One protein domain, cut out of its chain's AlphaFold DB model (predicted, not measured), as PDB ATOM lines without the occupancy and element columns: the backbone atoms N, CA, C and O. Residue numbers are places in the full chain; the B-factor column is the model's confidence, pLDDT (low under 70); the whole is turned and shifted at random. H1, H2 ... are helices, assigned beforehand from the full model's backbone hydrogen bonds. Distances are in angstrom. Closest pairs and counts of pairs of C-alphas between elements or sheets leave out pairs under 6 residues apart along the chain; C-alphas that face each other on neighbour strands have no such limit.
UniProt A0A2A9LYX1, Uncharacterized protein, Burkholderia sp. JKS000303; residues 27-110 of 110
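Overview. This is residues 27 to 110 of the 110 residues of an uncharacterized protein of Burkholderia sp. JKS000303 (UniProt A0A2A9LYX1). Three helices make a staggered rod: the longest, H3, packs on both H1 and H2, which spread as an open V, with the link of residues 51 to 60 crossing the wide side. H2 folds back into H3 as a helical hairpin, and residues 60 to 66 stick out. The printed part has 84 residues with three named helices in the order H1, H2, H3, and no named strand; the class is all helix. It is only just loose, close to compact, with a radius of gyration of the C-alphas of 14.3 A and spans of 51 by 25 by 17 A.

Arrangement. H3, residues 84 to 108, touches H1, residues 27 to 50, with residues 86 to 97 alone. Their closest C-alphas, of Leu 45 and Gly 93, are 4.4 A apart, and they run the same way at a shallow tilt of 27 degrees. H2, residues 61 to 80, touches H3 with residues 71 to 79 alone; the closest C-alphas, of Val 75 and Ala 87, are 4.9 A apart. This hairpin runs opposite ways at a shallow tilt of 20 degrees. H1 and H2 are near each other, with 6 pairs of C-alphas within 10 A. Every O i to N i+4 pair is within hydrogen-bond range in H2 and H3, and 19 of 20 in H1.

Along the chain. H3 is 36.3 A long from C-alpha 84 at (210.609, 204.071, 125.855) to C-alpha 108 at (189.727, 192.618, 98.504). H1 begins with C-alpha 27 at (209.526, 199.398, 141.523) and is 33.9 A long, with a kink of 29 degrees near residue 38. H2 is 28.5 A long.

Size, cuts and confidence. The C-alphas of Asp 27 and Ala 110, the two farthest apart, are 51.6 A apart. The printed part has no cut; the link from H1 to H2 is short and that from H2 to H3 tight. The mean pLDDT of the printed part is 74.2, and 18 residues are under 70, among them residues 51 to 59 and 108 to 110.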
ATOM      1  N   ASP A  27     208.366 200.105 142.070       71.81
ATOM      2  CA  ASP A  27     209.526 199.398 141.523       71.81
ATOM      3  C   ASP A  27     209.254 197.911 141.258       71.81
ATOM      4  O   ASP A  27     209.628 197.391 140.204       71.81
ATOM      5  N   GLY A  28     208.547 197.208 142.148       67.31
ATOM      6  CA  GLY A  28     208.202 195.810 141.869       67.31
ATOM      7  C   GLY A  28     207.055 195.662 140.875       67.31
ATOM      8  O   GLY A  28     207.088 194.744 140.057       67.31
ATOM      9  N   ALA A  29     206.104 196.603 140.845       65.75
ATOM     10  CA  ALA A  29     205.102 196.659 139.776       65.75
ATOM     11  C   ALA A  29     205.766 196.837 138.399       65.75
ATOM     12  O   ALA A  29     205.402 196.159 137.437       65.75
ATOM     13  N   ARG A  30     206.800 197.685 138.327       69.12
ATOM     14  CA  ARG A  30     207.618 197.881 137.127       69.12
ATOM     15  C   ARG A  30     208.345 196.603 136.714       69.12
ATOM     16  O   ARG A  30     208.268 196.236 135.547       69.12
ATOM     17  N   ASN A  31     208.996 195.889 137.632       72.00
ATOM     18  CA  ASN A  31     209.706 194.648 137.289       72.00
ATOM     19  C   ASN A  31     208.781 193.566 136.719       72.00
ATOM     20  O   ASN A  31     209.157 192.874 135.777       72.00
ATOM     21  N   VAL A  32     207.557 193.454 137.237       70.06
ATOM     22  CA  VAL A  32     206.543 192.525 136.713       70.06
ATOM     23  C   VAL A  32     206.094 192.937 135.310       70.06
ATOM     24  O   VAL A  32     206.039 192.105 134.402       70.06
ATOM     25  N   LEU A  33     205.836 194.233 135.113       68.50
ATOM     26  CA  LEU A  33     205.510 194.809 133.808       68.50
ATOM     27  C   LEU A  33     206.620 194.585 132.781       68.50
ATOM     28  O   LEU A  33     206.312 194.301 131.631       68.50
ATOM     29  N   LEU A  34     207.891 194.667 133.174       70.94
ATOM     30  CA  LEU A  34     209.021 194.399 132.282       70.94
ATOM     31  C   LEU A  34     209.171 192.908 131.979       70.94
ATOM     32  O   LEU A  34     209.352 192.540 130.818       70.94
ATOM     33  N   LEU A  35     209.041 192.055 132.998       74.50
ATOM     34  CA  LEU A  35     209.155 190.603 132.861       74.50
ATOM     35  C   LEU A  35     208.098 190.032 131.906       74.50
ATOM     36  O   LEU A  35     208.399 189.135 131.128       74.50
ATOM     37  N   ILE A  36     206.870 190.554 131.957       75.06
ATOM     38  CA  ILE A  36     205.753 190.086 131.121       75.06
ATOM     39  C   ILE A  36     205.632 190.910 129.832       75.06
ATOM     40  O   ILE A  36     205.307 190.371 128.772       75.06
ATOM     41  N   GLY A  37     205.912 192.210 129.901       72.62
ATOM     42  CA  GLY A  37     205.754 193.149 128.796       72.62
ATOM     43  C   GLY A  37     206.704 192.876 127.637       72.62
ATOM     44  O   GLY A  37     206.258 192.909 126.495       72.62
ATOM     45  N   TRP A  38     207.971 192.538 127.901       71.75
ATOM     46  CA  TRP A  38     208.939 192.206 126.843       71.75
ATOM     47  C   TRP A  38     208.542 190.960 126.036       71.75
ATOM     48  O   TRP A  38     208.434 191.072 124.813       71.75
ATOM     49  N   PRO A  39     208.251 189.802 126.661       77.31
ATOM     50  CA  PRO A  39     207.743 188.638 125.940       77.31
ATOM     51  C   PRO A  39     206.467 188.937 125.151       77.31
ATOM     52  O   PRO A  39     206.356 188.528 123.997       77.31
ATOM     53  N   LEU A  40     205.520 189.687 125.729       75.44
ATOM     54  CA  LEU A  40     204.287 190.060 125.031       75.44
ATOM     55  C   LEU A  40     204.547 190.989 123.842       75.44
ATOM     56  O   LEU A  40     203.964 190.774 122.783       75.44
ATOM     57  N   ALA A  41     205.437 191.971 123.982       70.25
ATOM     58  CA  ALA A  41     205.814 192.876 122.902       70.25
ATOM     59  C   ALA A  41     206.479 192.115 121.747       70.25
ATOM     60  O   ALA A  41     206.150 192.355 120.586       70.25
ATOM     61  N   ILE A  42     207.363 191.160 122.060       73.31
ATOM     62  CA  ILE A  42     208.012 190.291 121.069       73.31
ATOM     63  C   ILE A  42     206.972 189.412 120.374       73.31
ATOM     64  O   ILE A  42     206.934 189.379 119.148       73.31
ATOM     65  N   CYS A  43     206.090 188.750 121.125       74.81
ATOM     66  CA  CYS A  43     204.996 187.966 120.549       74.81
ATOM     67  C   CYS A  43     204.104 188.823 119.645       74.81
ATOM     68  O   CYS A  43     203.727 188.383 118.562       74.81
ATOM     69  N   PHE A  44     203.794 190.053 120.050       74.75
ATOM     70  CA  PHE A  44     202.963 190.969 119.276       74.75
ATOM     71  C   PHE A  44     203.649 191.430 117.981       74.75
ATOM     72  O   PHE A  44     203.024 191.438 116.920       74.75
ATOM     73  N   LEU A  45     204.949 191.732 118.040       73.00
ATOM     74  CA  LEU A  45     205.786 191.998 116.867       73.00
ATOM     75  C   LEU A  45     205.835 190.795 115.921       73.00
ATOM     76  O   LEU A  45     205.616 190.953 114.721       73.00
ATOM     77  N   LEU A  46     206.066 189.593 116.455       72.50
ATOM     78  CA  LEU A  46     206.101 188.358 115.674       72.50
ATOM     79  C   LEU A  46     204.755 188.074 115.009       72.50
ATOM     80  O   LEU A  46     204.738 187.710 113.841       72.50
ATOM     81  N   VAL A  47     203.635 188.302 115.696       73.00
ATOM     82  CA  VAL A  47     202.290 188.220 115.101       73.00
ATOM     83  C   VAL A  47     202.143 189.246 113.973       73.00
ATOM     84  O   VAL A  47     201.770 188.885 112.862       73.00
ATOM     85  N   GLY A  48     202.525 190.509 114.186       65.75
ATOM     86  CA  GLY A  48     202.502 191.528 113.125       65.75
ATOM     87  C   GLY A  48     203.359 191.174 111.897       65.75
ATOM     88  O   GLY A  48     202.987 191.473 110.756       65.75
ATOM     89  N   MET A  49     204.495 190.507 112.111       72.12
ATOM     90  CA  MET A  49     205.434 190.122 111.052       72.12
ATOM     91  C   MET A  49     205.078 188.804 110.354       72.12
ATOM     92  O   MET A  49     205.235 188.700 109.138       72.12
ATOM     93  N   LEU A  50     204.599 187.804 111.090       74.56
ATOM     94  CA  LEU A  50     204.472 186.423 110.611       74.56
ATOM     95  C   LEU A  50     203.029 185.984 110.380       74.56
ATOM     96  O   LEU A  50     202.821 185.025 109.641       74.56
ATOM     97  N   SER A  51     202.033 186.647 110.976       67.12
ATOM     98  CA  SER A  51     200.642 186.251 110.762       67.12
ATOM     99  C   SER A  51     200.203 186.542 109.332       67.12
ATOM    100  O   SER A  51     200.390 187.647 108.809       67.12
ATOM    101  N   ASP A  52     199.612 185.528 108.704       64.81
ATOM    102  CA  ASP A  52     198.976 185.686 107.410       64.81
ATOM    103  C   ASP A  52     197.639 186.407 107.603       64.81
ATOM    104  O   ASP A  52     196.865 186.119 108.522       64.81
ATOM    105  N   VAL A  53     197.361 187.395 106.757       61.38
ATOM    106  CA  VAL A  53     196.214 188.292 106.969       61.38
ATOM    107  C   VAL A  53     194.887 187.533 106.845       61.38
ATOM    108  O   VAL A  53     193.897 187.900 107.476       61.38
ATOM    109  N   LYS A  54     194.897 186.420 106.104       58.62
ATOM    110  CA  LYS A  54     193.757 185.513 105.926       58.62
ATOM    111  C   LYS A  54     193.283 184.865 107.228       58.62
ATOM    112  O   LYS A  54     192.097 184.578 107.353       58.62
ATOM    113  N   ASP A  55     194.176 184.691 108.201       60.88
ATOM    114  CA  ASP A  55     193.851 184.077 109.493       60.88
ATOM    115  C   ASP A  55     193.290 185.089 110.501       60.88
ATOM    116  O   ASP A  55     192.879 184.720 111.604       60.88
ATOM    117  N   THR A  56     193.261 186.380 110.146       62.75
ATOM    118  CA  THR A  56     192.783 187.425 111.051       62.75
ATOM    119  C   THR A  56     191.272 187.593 110.880       62.75
ATOM    120  O   THR A  56     190.825 188.078 109.838       62.75
ATOM    121  N   PRO A  57     190.444 187.216 111.874       63.69
ATOM    122  CA  PRO A  57     188.998 187.337 111.748       63.69
ATOM    123  C   PRO A  57     188.609 188.808 111.562       63.69
ATOM    124  O   PRO A  57     189.121 189.682 112.266       63.69
ATOM    125  N   ARG A  58     187.677 189.092 110.640       64.12
ATOM    126  CA  ARG A  58     187.096 190.437 110.490       64.12
ATOM    127  C   ARG A  58     186.458 190.855 111.815       64.12
ATOM    128  O   ARG A  58     185.435 190.311 112.228       64.12
ATOM    129  N   GLU A  59     187.086 191.806 112.495       68.06
ATOM    130  CA  GLU A  59     186.553 192.378 113.725       68.06
ATOM    131  C   GLU A  59     185.435 193.382 113.416       68.06
ATOM    132  O   GLU A  59     185.446 194.060 112.390       68.06
ATOM    133  N   SER A  60     184.448 193.481 114.311       73.12
ATOM    134  CA  SER A  60     183.440 194.539 114.247       73.12
ATOM    135  C   SER A  60     184.086 195.905 114.505       73.12
ATOM    136  O   SER A  60     185.057 195.999 115.257       73.12
ATOM    137  N   ALA A  61     183.519 196.979 113.945       72.25
ATOM    138  CA  ALA A  61     184.049 198.339 114.108       72.25
ATOM    139  C   ALA A  61     184.254 198.730 115.587       72.25
ATOM    140  O   ALA A  61     185.265 199.326 115.943       72.25
ATOM    141  N   LEU A  62     183.339 198.316 116.471       67.50
ATOM    142  CA  LEU A  62     183.461 198.504 117.921       67.50
ATOM    143  C   LEU A  62     184.693 197.802 118.503       67.50
ATOM    144  O   LEU A  62     185.452 198.409 119.254       67.50
ATOM    145  N   ARG A  63     184.918 196.537 118.143       71.81
ATOM    146  CA  ARG A  63     186.068 195.767 118.628       71.81
ATOM    147  C   ARG A  63     187.383 196.344 118.107       71.81
ATOM    148  O   ARG A  63     188.352 196.424 118.854       71.81
ATOM    149  N   GLU A  64     187.368 196.844 116.876       73.00
ATOM    150  CA  GLU A  64     188.505 197.509 116.256       73.00
ATOM    151  C   GLU A  64     188.893 198.803 117.002       73.00
ATOM    152  O   GLU A  64     190.079 199.044 117.242       73.00
ATOM    153  N   VAL A  65     187.906 199.604 117.426       75.88
ATOM    154  CA  VAL A  65     188.118 200.810 118.249       75.88
ATOM    155  C   VAL A  65     188.641 200.446 119.639       75.88
ATOM    156  O   VAL A  65     189.637 201.021 120.079       75.88
ATOM    157  N   TYR A  66     188.040 199.454 120.307       72.56
ATOM    158  CA  TYR A  66     188.516 198.963 121.607       72.56
ATOM    159  C   TYR A  66     189.947 198.424 121.540       72.56
ATOM    160  O   TYR A  66     190.738 198.672 122.452       72.56
ATOM    161  N   GLY A  67     190.301 197.737 120.452       74.56
ATOM    162  CA  GLY A  67     191.658 197.263 120.198       74.56
ATOM    163  C   GLY A  67     192.650 198.418 120.072       74.56
ATOM    164  O   GLY A  67     193.705 198.390 120.706       74.56
ATOM    165  N   THR A  68     192.312 199.464 119.313       77.44
ATOM    166  CA  THR A  68     193.163 200.663 119.186       77.44
ATOM    167  C   THR A  68     193.316 201.396 120.513       77.44
ATOM    168  O   THR A  68     194.436 201.732 120.891       77.44
ATOM    169  N   LEU A  69     192.214 201.605 121.241       76.62
ATOM    170  CA  LEU A  69     192.233 202.298 122.529       76.62
ATOM    171  C   LEU A  69     193.081 201.533 123.554       76.62
ATOM    172  O   LEU A  69     193.932 202.121 124.213       76.62
ATOM    173  N   SER A  70     192.909 200.210 123.630       76.12
ATOM    174  CA  SER A  70     193.703 199.343 124.511       76.12
ATOM    175  C   SER A  70     195.196 199.412 124.183       76.12
ATOM    176  O   SER A  70     196.015 199.573 125.082       76.12
ATOM    177  N   ASN A  71     195.564 199.354 122.897       80.56
ATOM    178  CA  ASN A  71     196.963 199.478 122.477       80.56
ATOM    179  C   ASN A  71     197.552 200.854 122.814       80.56
ATOM    180  O   ASN A  71     198.690 200.933 123.270       80.56
ATOM    181  N   PHE A  72     196.777 201.927 122.643       79.50
ATOM    182  CA  PHE A  72     197.209 203.274 123.010       79.50
ATOM    183  C   PHE A  72     197.483 203.392 124.515       79.50
ATOM    184  O   PHE A  72     198.544 203.870 124.909       79.50
ATOM    185  N   VAL A  73     196.578 202.876 125.355       77.56
ATOM    186  CA  VAL A  73     196.757 202.854 126.816       77.56
ATOM    187  C   VAL A  73     198.012 202.072 127.214       77.56
ATOM    188  O   VAL A  73     198.757 202.532 128.077       77.56
ATOM    189  N   ILE A  74     198.293 200.940 126.561       77.94
ATOM    190  CA  ILE A  74     199.501 200.138 126.817       77.94
ATOM    191  C   ILE A  74     200.776 200.921 126.468       77.94
ATOM    192  O   ILE A  74     201.709 200.967 127.270       77.94
ATOM    193  N   VAL A  75     200.811 201.591 125.312       82.50
ATOM    194  CA  VAL A  75     201.958 202.424 124.905       82.50
ATOM    195  C   VAL A  75     202.166 203.583 125.885       82.50
ATOM    196  O   VAL A  75     203.295 203.827 126.313       82.50
ATOM    197  N   CYS A  76     201.090 204.265 126.289       78.38
ATOM    198  CA  CYS A  76     201.152 205.326 127.293       78.38
ATOM    199  C   CYS A  76     201.641 204.804 128.647       78.38
ATOM    200  O   CYS A  76     202.455 205.470 129.284       78.38
ATOM    201  N   ALA A  77     201.202 203.615 129.069       75.00
ATOM    202  CA  ALA A  77     201.666 202.992 130.303       75.00
ATOM    203  C   ALA A  77     203.178 202.733 130.252       75.00
ATOM    204  O   ALA A  77     203.898 203.160 131.153       75.00
ATOM    205  N   PHE A  78     203.697 202.126 129.181       78.06
ATOM    206  CA  PHE A  78     205.140 201.894 129.045       78.06
ATOM    207  C   PHE A  78     205.956 203.190 128.995       78.06
ATOM    208  O   PHE A  78     206.995 203.288 129.651       78.06
ATOM    209  N   ALA A  79     205.462 204.208 128.284       78.88
ATOM    210  CA  ALA A  79     206.096 205.521 128.249       78.88
ATOM    211  C   ALA A  79     206.118 206.188 129.636       78.88
ATOM    212  O   ALA A  79     207.140 206.758 130.022       78.88
ATOM    213  N   TRP A  80     205.027 206.073 130.400       76.94
ATOM    214  CA  TRP A  80     204.909 206.597 131.762       76.94
ATOM    215  C   TRP A  80     205.862 205.904 132.742       76.94
ATOM    216  O   TRP A  80     206.489 206.563 133.567       76.94
ATOM    217  N   PHE A  81     206.047 204.587 132.611       72.00
ATOM    218  CA  PHE A  81     207.018 203.817 133.399       72.00
ATOM    219  C   PHE A  81     208.485 204.037 132.975       72.00
ATOM    220  O   PHE A  81     209.393 203.442 133.558       72.00
ATOM    221  N   GLY A  82     208.730 204.901 131.985       74.25
ATOM    222  CA  GLY A  82     210.066 205.282 131.529       74.25
ATOM    223  C   GLY A  82     210.703 204.308 130.538       74.25
ATOM    224  O   GLY A  82     211.833 204.548 130.107       74.25
ATOM    225  N   ASP A  83     209.998 203.252 130.124       77.31
ATOM    226  CA  ASP A  83     210.534 202.239 129.214       77.31
ATOM    227  C   ASP A  83     210.161 202.531 127.754       77.31
ATOM    228  O   ASP A  83     209.267 201.942 127.138       77.31
ATOM    229  N   ARG A  84     210.859 203.530 127.203       80.69
ATOM    230  CA  ARG A  84     210.609 204.071 125.855       80.69
ATOM    231  C   ARG A  84     210.859 203.046 124.748       80.69
ATOM    232  O   ARG A  84     210.209 203.114 123.709       80.69
ATOM    233  N   TRP A  85     211.773 202.099 124.967       80.19
ATOM    234  CA  TRP A  85     212.087 201.049 123.997       80.19
ATOM    235  C   TRP A  85     210.944 200.053 123.863       80.19
ATOM    236  O   TRP A  85     210.530 199.740 122.748       80.19
ATOM    237  N   LEU A  86     210.380 199.618 124.989       78.31
ATOM    238  CA  LEU A  86     209.235 198.715 124.997       78.31
ATOM    239  C   LEU A  86     208.000 199.372 124.360       78.31
ATOM    240  O   LEU A  86     207.323 198.756 123.536       78.31
ATOM    241  N   ALA A  87     207.763 200.653 124.668       80.62
ATOM    242  CA  ALA A  87     206.711 201.449 124.039       80.62
ATOM    243  C   ALA A  87     206.889 201.542 122.511       80.62
ATOM    244  O   ALA A  87     205.930 201.342 121.764       80.62
ATOM    245  N   ALA A  88     208.116 201.796 122.039       81.94
ATOM    246  CA  ALA A  88     208.431 201.868 120.614       81.94
ATOM    247  C   ALA A  88     208.233 200.517 119.910       81.94
ATOM    248  O   ALA A  88     207.566 200.462 118.879       81.94
ATOM    249  N   CYS A  89     208.740 199.422 120.484       83.38
ATOM    250  CA  CYS A  89     208.553 198.069 119.953       83.38
ATOM    251  C   CYS A  89     207.067 197.709 119.820       83.38
ATOM    252  O   CYS A  89     206.639 197.204 118.779       83.38
ATOM    253  N   TRP A  90     206.265 198.020 120.843       82.12
ATOM    254  CA  TRP A  90     204.823 197.778 120.824       82.12
ATOM    255  C   TRP A  90     204.115 198.601 119.744       82.12
ATOM    256  O   TRP A  90     203.301 198.073 118.983       82.12
ATOM    257  N   LEU A  91     204.453 199.890 119.641       84.62
ATOM    258  CA  LEU A  91     203.884 200.790 118.642       84.62
ATOM    259  C   LEU A  91     204.221 200.332 117.216       84.62
ATOM    260  O   LEU A  91     203.337 200.306 116.362       84.62
ATOM    261  N   ILE A  92     205.467 199.923 116.967       85.19
ATOM    262  CA  ILE A  92     205.901 199.392 115.668       85.19
ATOM    263  C   ILE A  92     205.107 198.131 115.317       85.19
ATOM    264  O   ILE A  92     204.563 198.048 114.217       85.19
ATOM    265  N   GLY A  93     204.978 197.182 116.251       80.62
ATOM    266  CA  GLY A  93     204.167 195.977 116.048       80.62
ATOM    267  C   GLY A  93     202.708 196.305 115.713       80.62
ATOM    268  O   GLY A  93     202.142 195.743 114.773       80.62
ATOM    269  N   PHE A  94     202.124 197.280 116.416       82.69
ATOM    270  CA  PHE A  94     200.748 197.723 116.186       82.69
ATOM    271  C   PHE A  94     200.570 198.345 114.798       82.69
ATOM    272  O   PHE A  94     199.644 197.978 114.070       82.69
ATOM    273  N   VAL A  95     201.464 199.257 114.411       84.88
ATOM    274  CA  VAL A  95     201.425 199.925 113.105       84.88
ATOM    275  C   VAL A  95     201.631 198.922 111.973       84.88
ATOM    276  O   VAL A  95     200.879 198.958 111.003       84.88
ATOM    277  N   LEU A  96     202.585 197.993 112.104       83.50
ATOM    278  CA  LEU A  96     202.829 196.947 111.105       83.50
ATOM    279  C   LEU A  96     201.593 196.071 110.893       83.50
ATOM    280  O   LEU A  96     201.158 195.882 109.755       83.50
ATOM    281  N   LEU A  97     200.991 195.580 111.979       82.12
ATOM    282  CA  LEU A  97     199.790 194.750 111.905       82.12
ATOM    283  C   LEU A  97     198.632 195.514 111.241       82.12
ATOM    284  O   LEU A  97     197.975 194.997 110.335       82.12
ATOM    285  N   ARG A  98     198.415 196.774 111.637       81.75
ATOM    286  CA  ARG A  98     197.374 197.642 111.066       81.75
ATOM    287  C   ARG A  98     197.602 197.943 109.589       81.75
ATOM    288  O   ARG A  98     196.656 197.846 108.807       81.75
ATOM    289  N   ALA A  99     198.832 198.262 109.198       82.88
ATOM    290  CA  ALA A  99     199.190 198.542 107.813       82.88
ATOM    291  C   ALA A  99     198.948 197.319 106.918       82.88
ATOM    292  O   ALA A  99     198.365 197.449 105.841       82.88
ATOM    293  N   ARG A 100     199.313 196.117 107.386       81.19
ATOM    294  CA  ARG A 100     199.067 194.867 106.649       81.19
ATOM    295  C   ARG A 100     197.585 194.536 106.529       81.19
ATOM    296  O   ARG A 100     197.138 194.176 105.441       81.19
ATOM    297  N   LEU A 101     196.814 194.706 107.604       77.81
ATOM    298  CA  LEU A 101     195.361 194.514 107.579       77.81
ATOM    299  C   LEU A 101     194.683 195.489 106.613       77.81
ATOM    300  O   LEU A 101     193.810 195.088 105.846       77.81
ATOM    301  N   HIS A 102     195.100 196.755 106.614       79.88
ATOM    302  CA  HIS A 102     194.564 197.754 105.697       79.88
ATOM    303  C   HIS A 102     194.928 197.437 104.237       79.88
ATOM    304  O   HIS A 102     194.049 197.445 103.377       79.88
ATOM    305  N   ALA A 103     196.181 197.060 103.963       79.69
ATOM    306  CA  ALA A 103     196.624 196.664 102.626       79.69
ATOM    307  C   ALA A 103     195.875 195.431 102.090       79.69
ATOM    308  O   ALA A 103     195.562 195.373 100.902       79.69
ATOM    309  N   ALA A 104     195.556 194.456 102.945       77.50
ATOM    310  CA  ALA A 104     194.745 193.305 102.550       77.50
ATOM    311  C   ALA A 104     193.293 193.696 102.245       77.50
ATOM    312  O   ALA A 104     192.761 193.287 101.217       77.50
ATOM    313  N   ARG A 105     192.677 194.550 103.077       75.81
ATOM    314  CA  ARG A 105     191.315 195.065 102.841       75.81
ATOM    315  C   ARG A 105     191.215 195.843 101.521       75.81
ATOM    316  O   ARG A 105     190.230 195.690 100.811       75.81
ATOM    317  N   MET A 106     192.238 196.627 101.170       76.00
ATOM    318  CA  MET A 106     192.295 197.353  99.892       76.00
ATOM    319  C   MET A 106     192.398 196.414  98.680       76.00
ATOM    320  O   MET A 106     191.845 196.725  97.633       76.00
ATOM    321  N   LYS A 107     193.068 195.261  98.818       72.25
ATOM    322  CA  LYS A 107     193.149 194.240  97.757       72.25
ATOM    323  C   LYS A 107     191.857 193.443  97.570       72.25
ATOM    324  O   LYS A 107     191.634 192.945  96.482       72.25
ATOM    325  N   GLU A 108     191.038 193.288  98.609       66.88
ATOM    326  CA  GLU A 108     189.727 192.618  98.504       66.88
ATOM    327  C   GLU A 108     188.646 193.508  97.869       66.88
ATOM    328  O   GLU A 108     187.622 192.998  97.427       66.88
ATOM    329  N   ALA A 109     188.842 194.830  97.880       60.22
ATOM    330  CA  ALA A 109     187.882 195.810  97.371       60.22
ATOM    331  C   ALA A 109     188.147 196.253  95.916       60.22
ATOM    332  O   ALA A 109     187.328 196.991  95.368       60.22
ATOM    333  N   ALA A 110     189.279 195.847  95.331       56.53
ATOM    334  CA  ALA A 110     189.702 196.138  93.959       56.53
ATOM    335  C   ALA A 110     189.504 194.913  93.060       56.53
ATOM    336  O   ALA A 110     189.118 195.116  91.888       56.53
TER     337      ALA A 110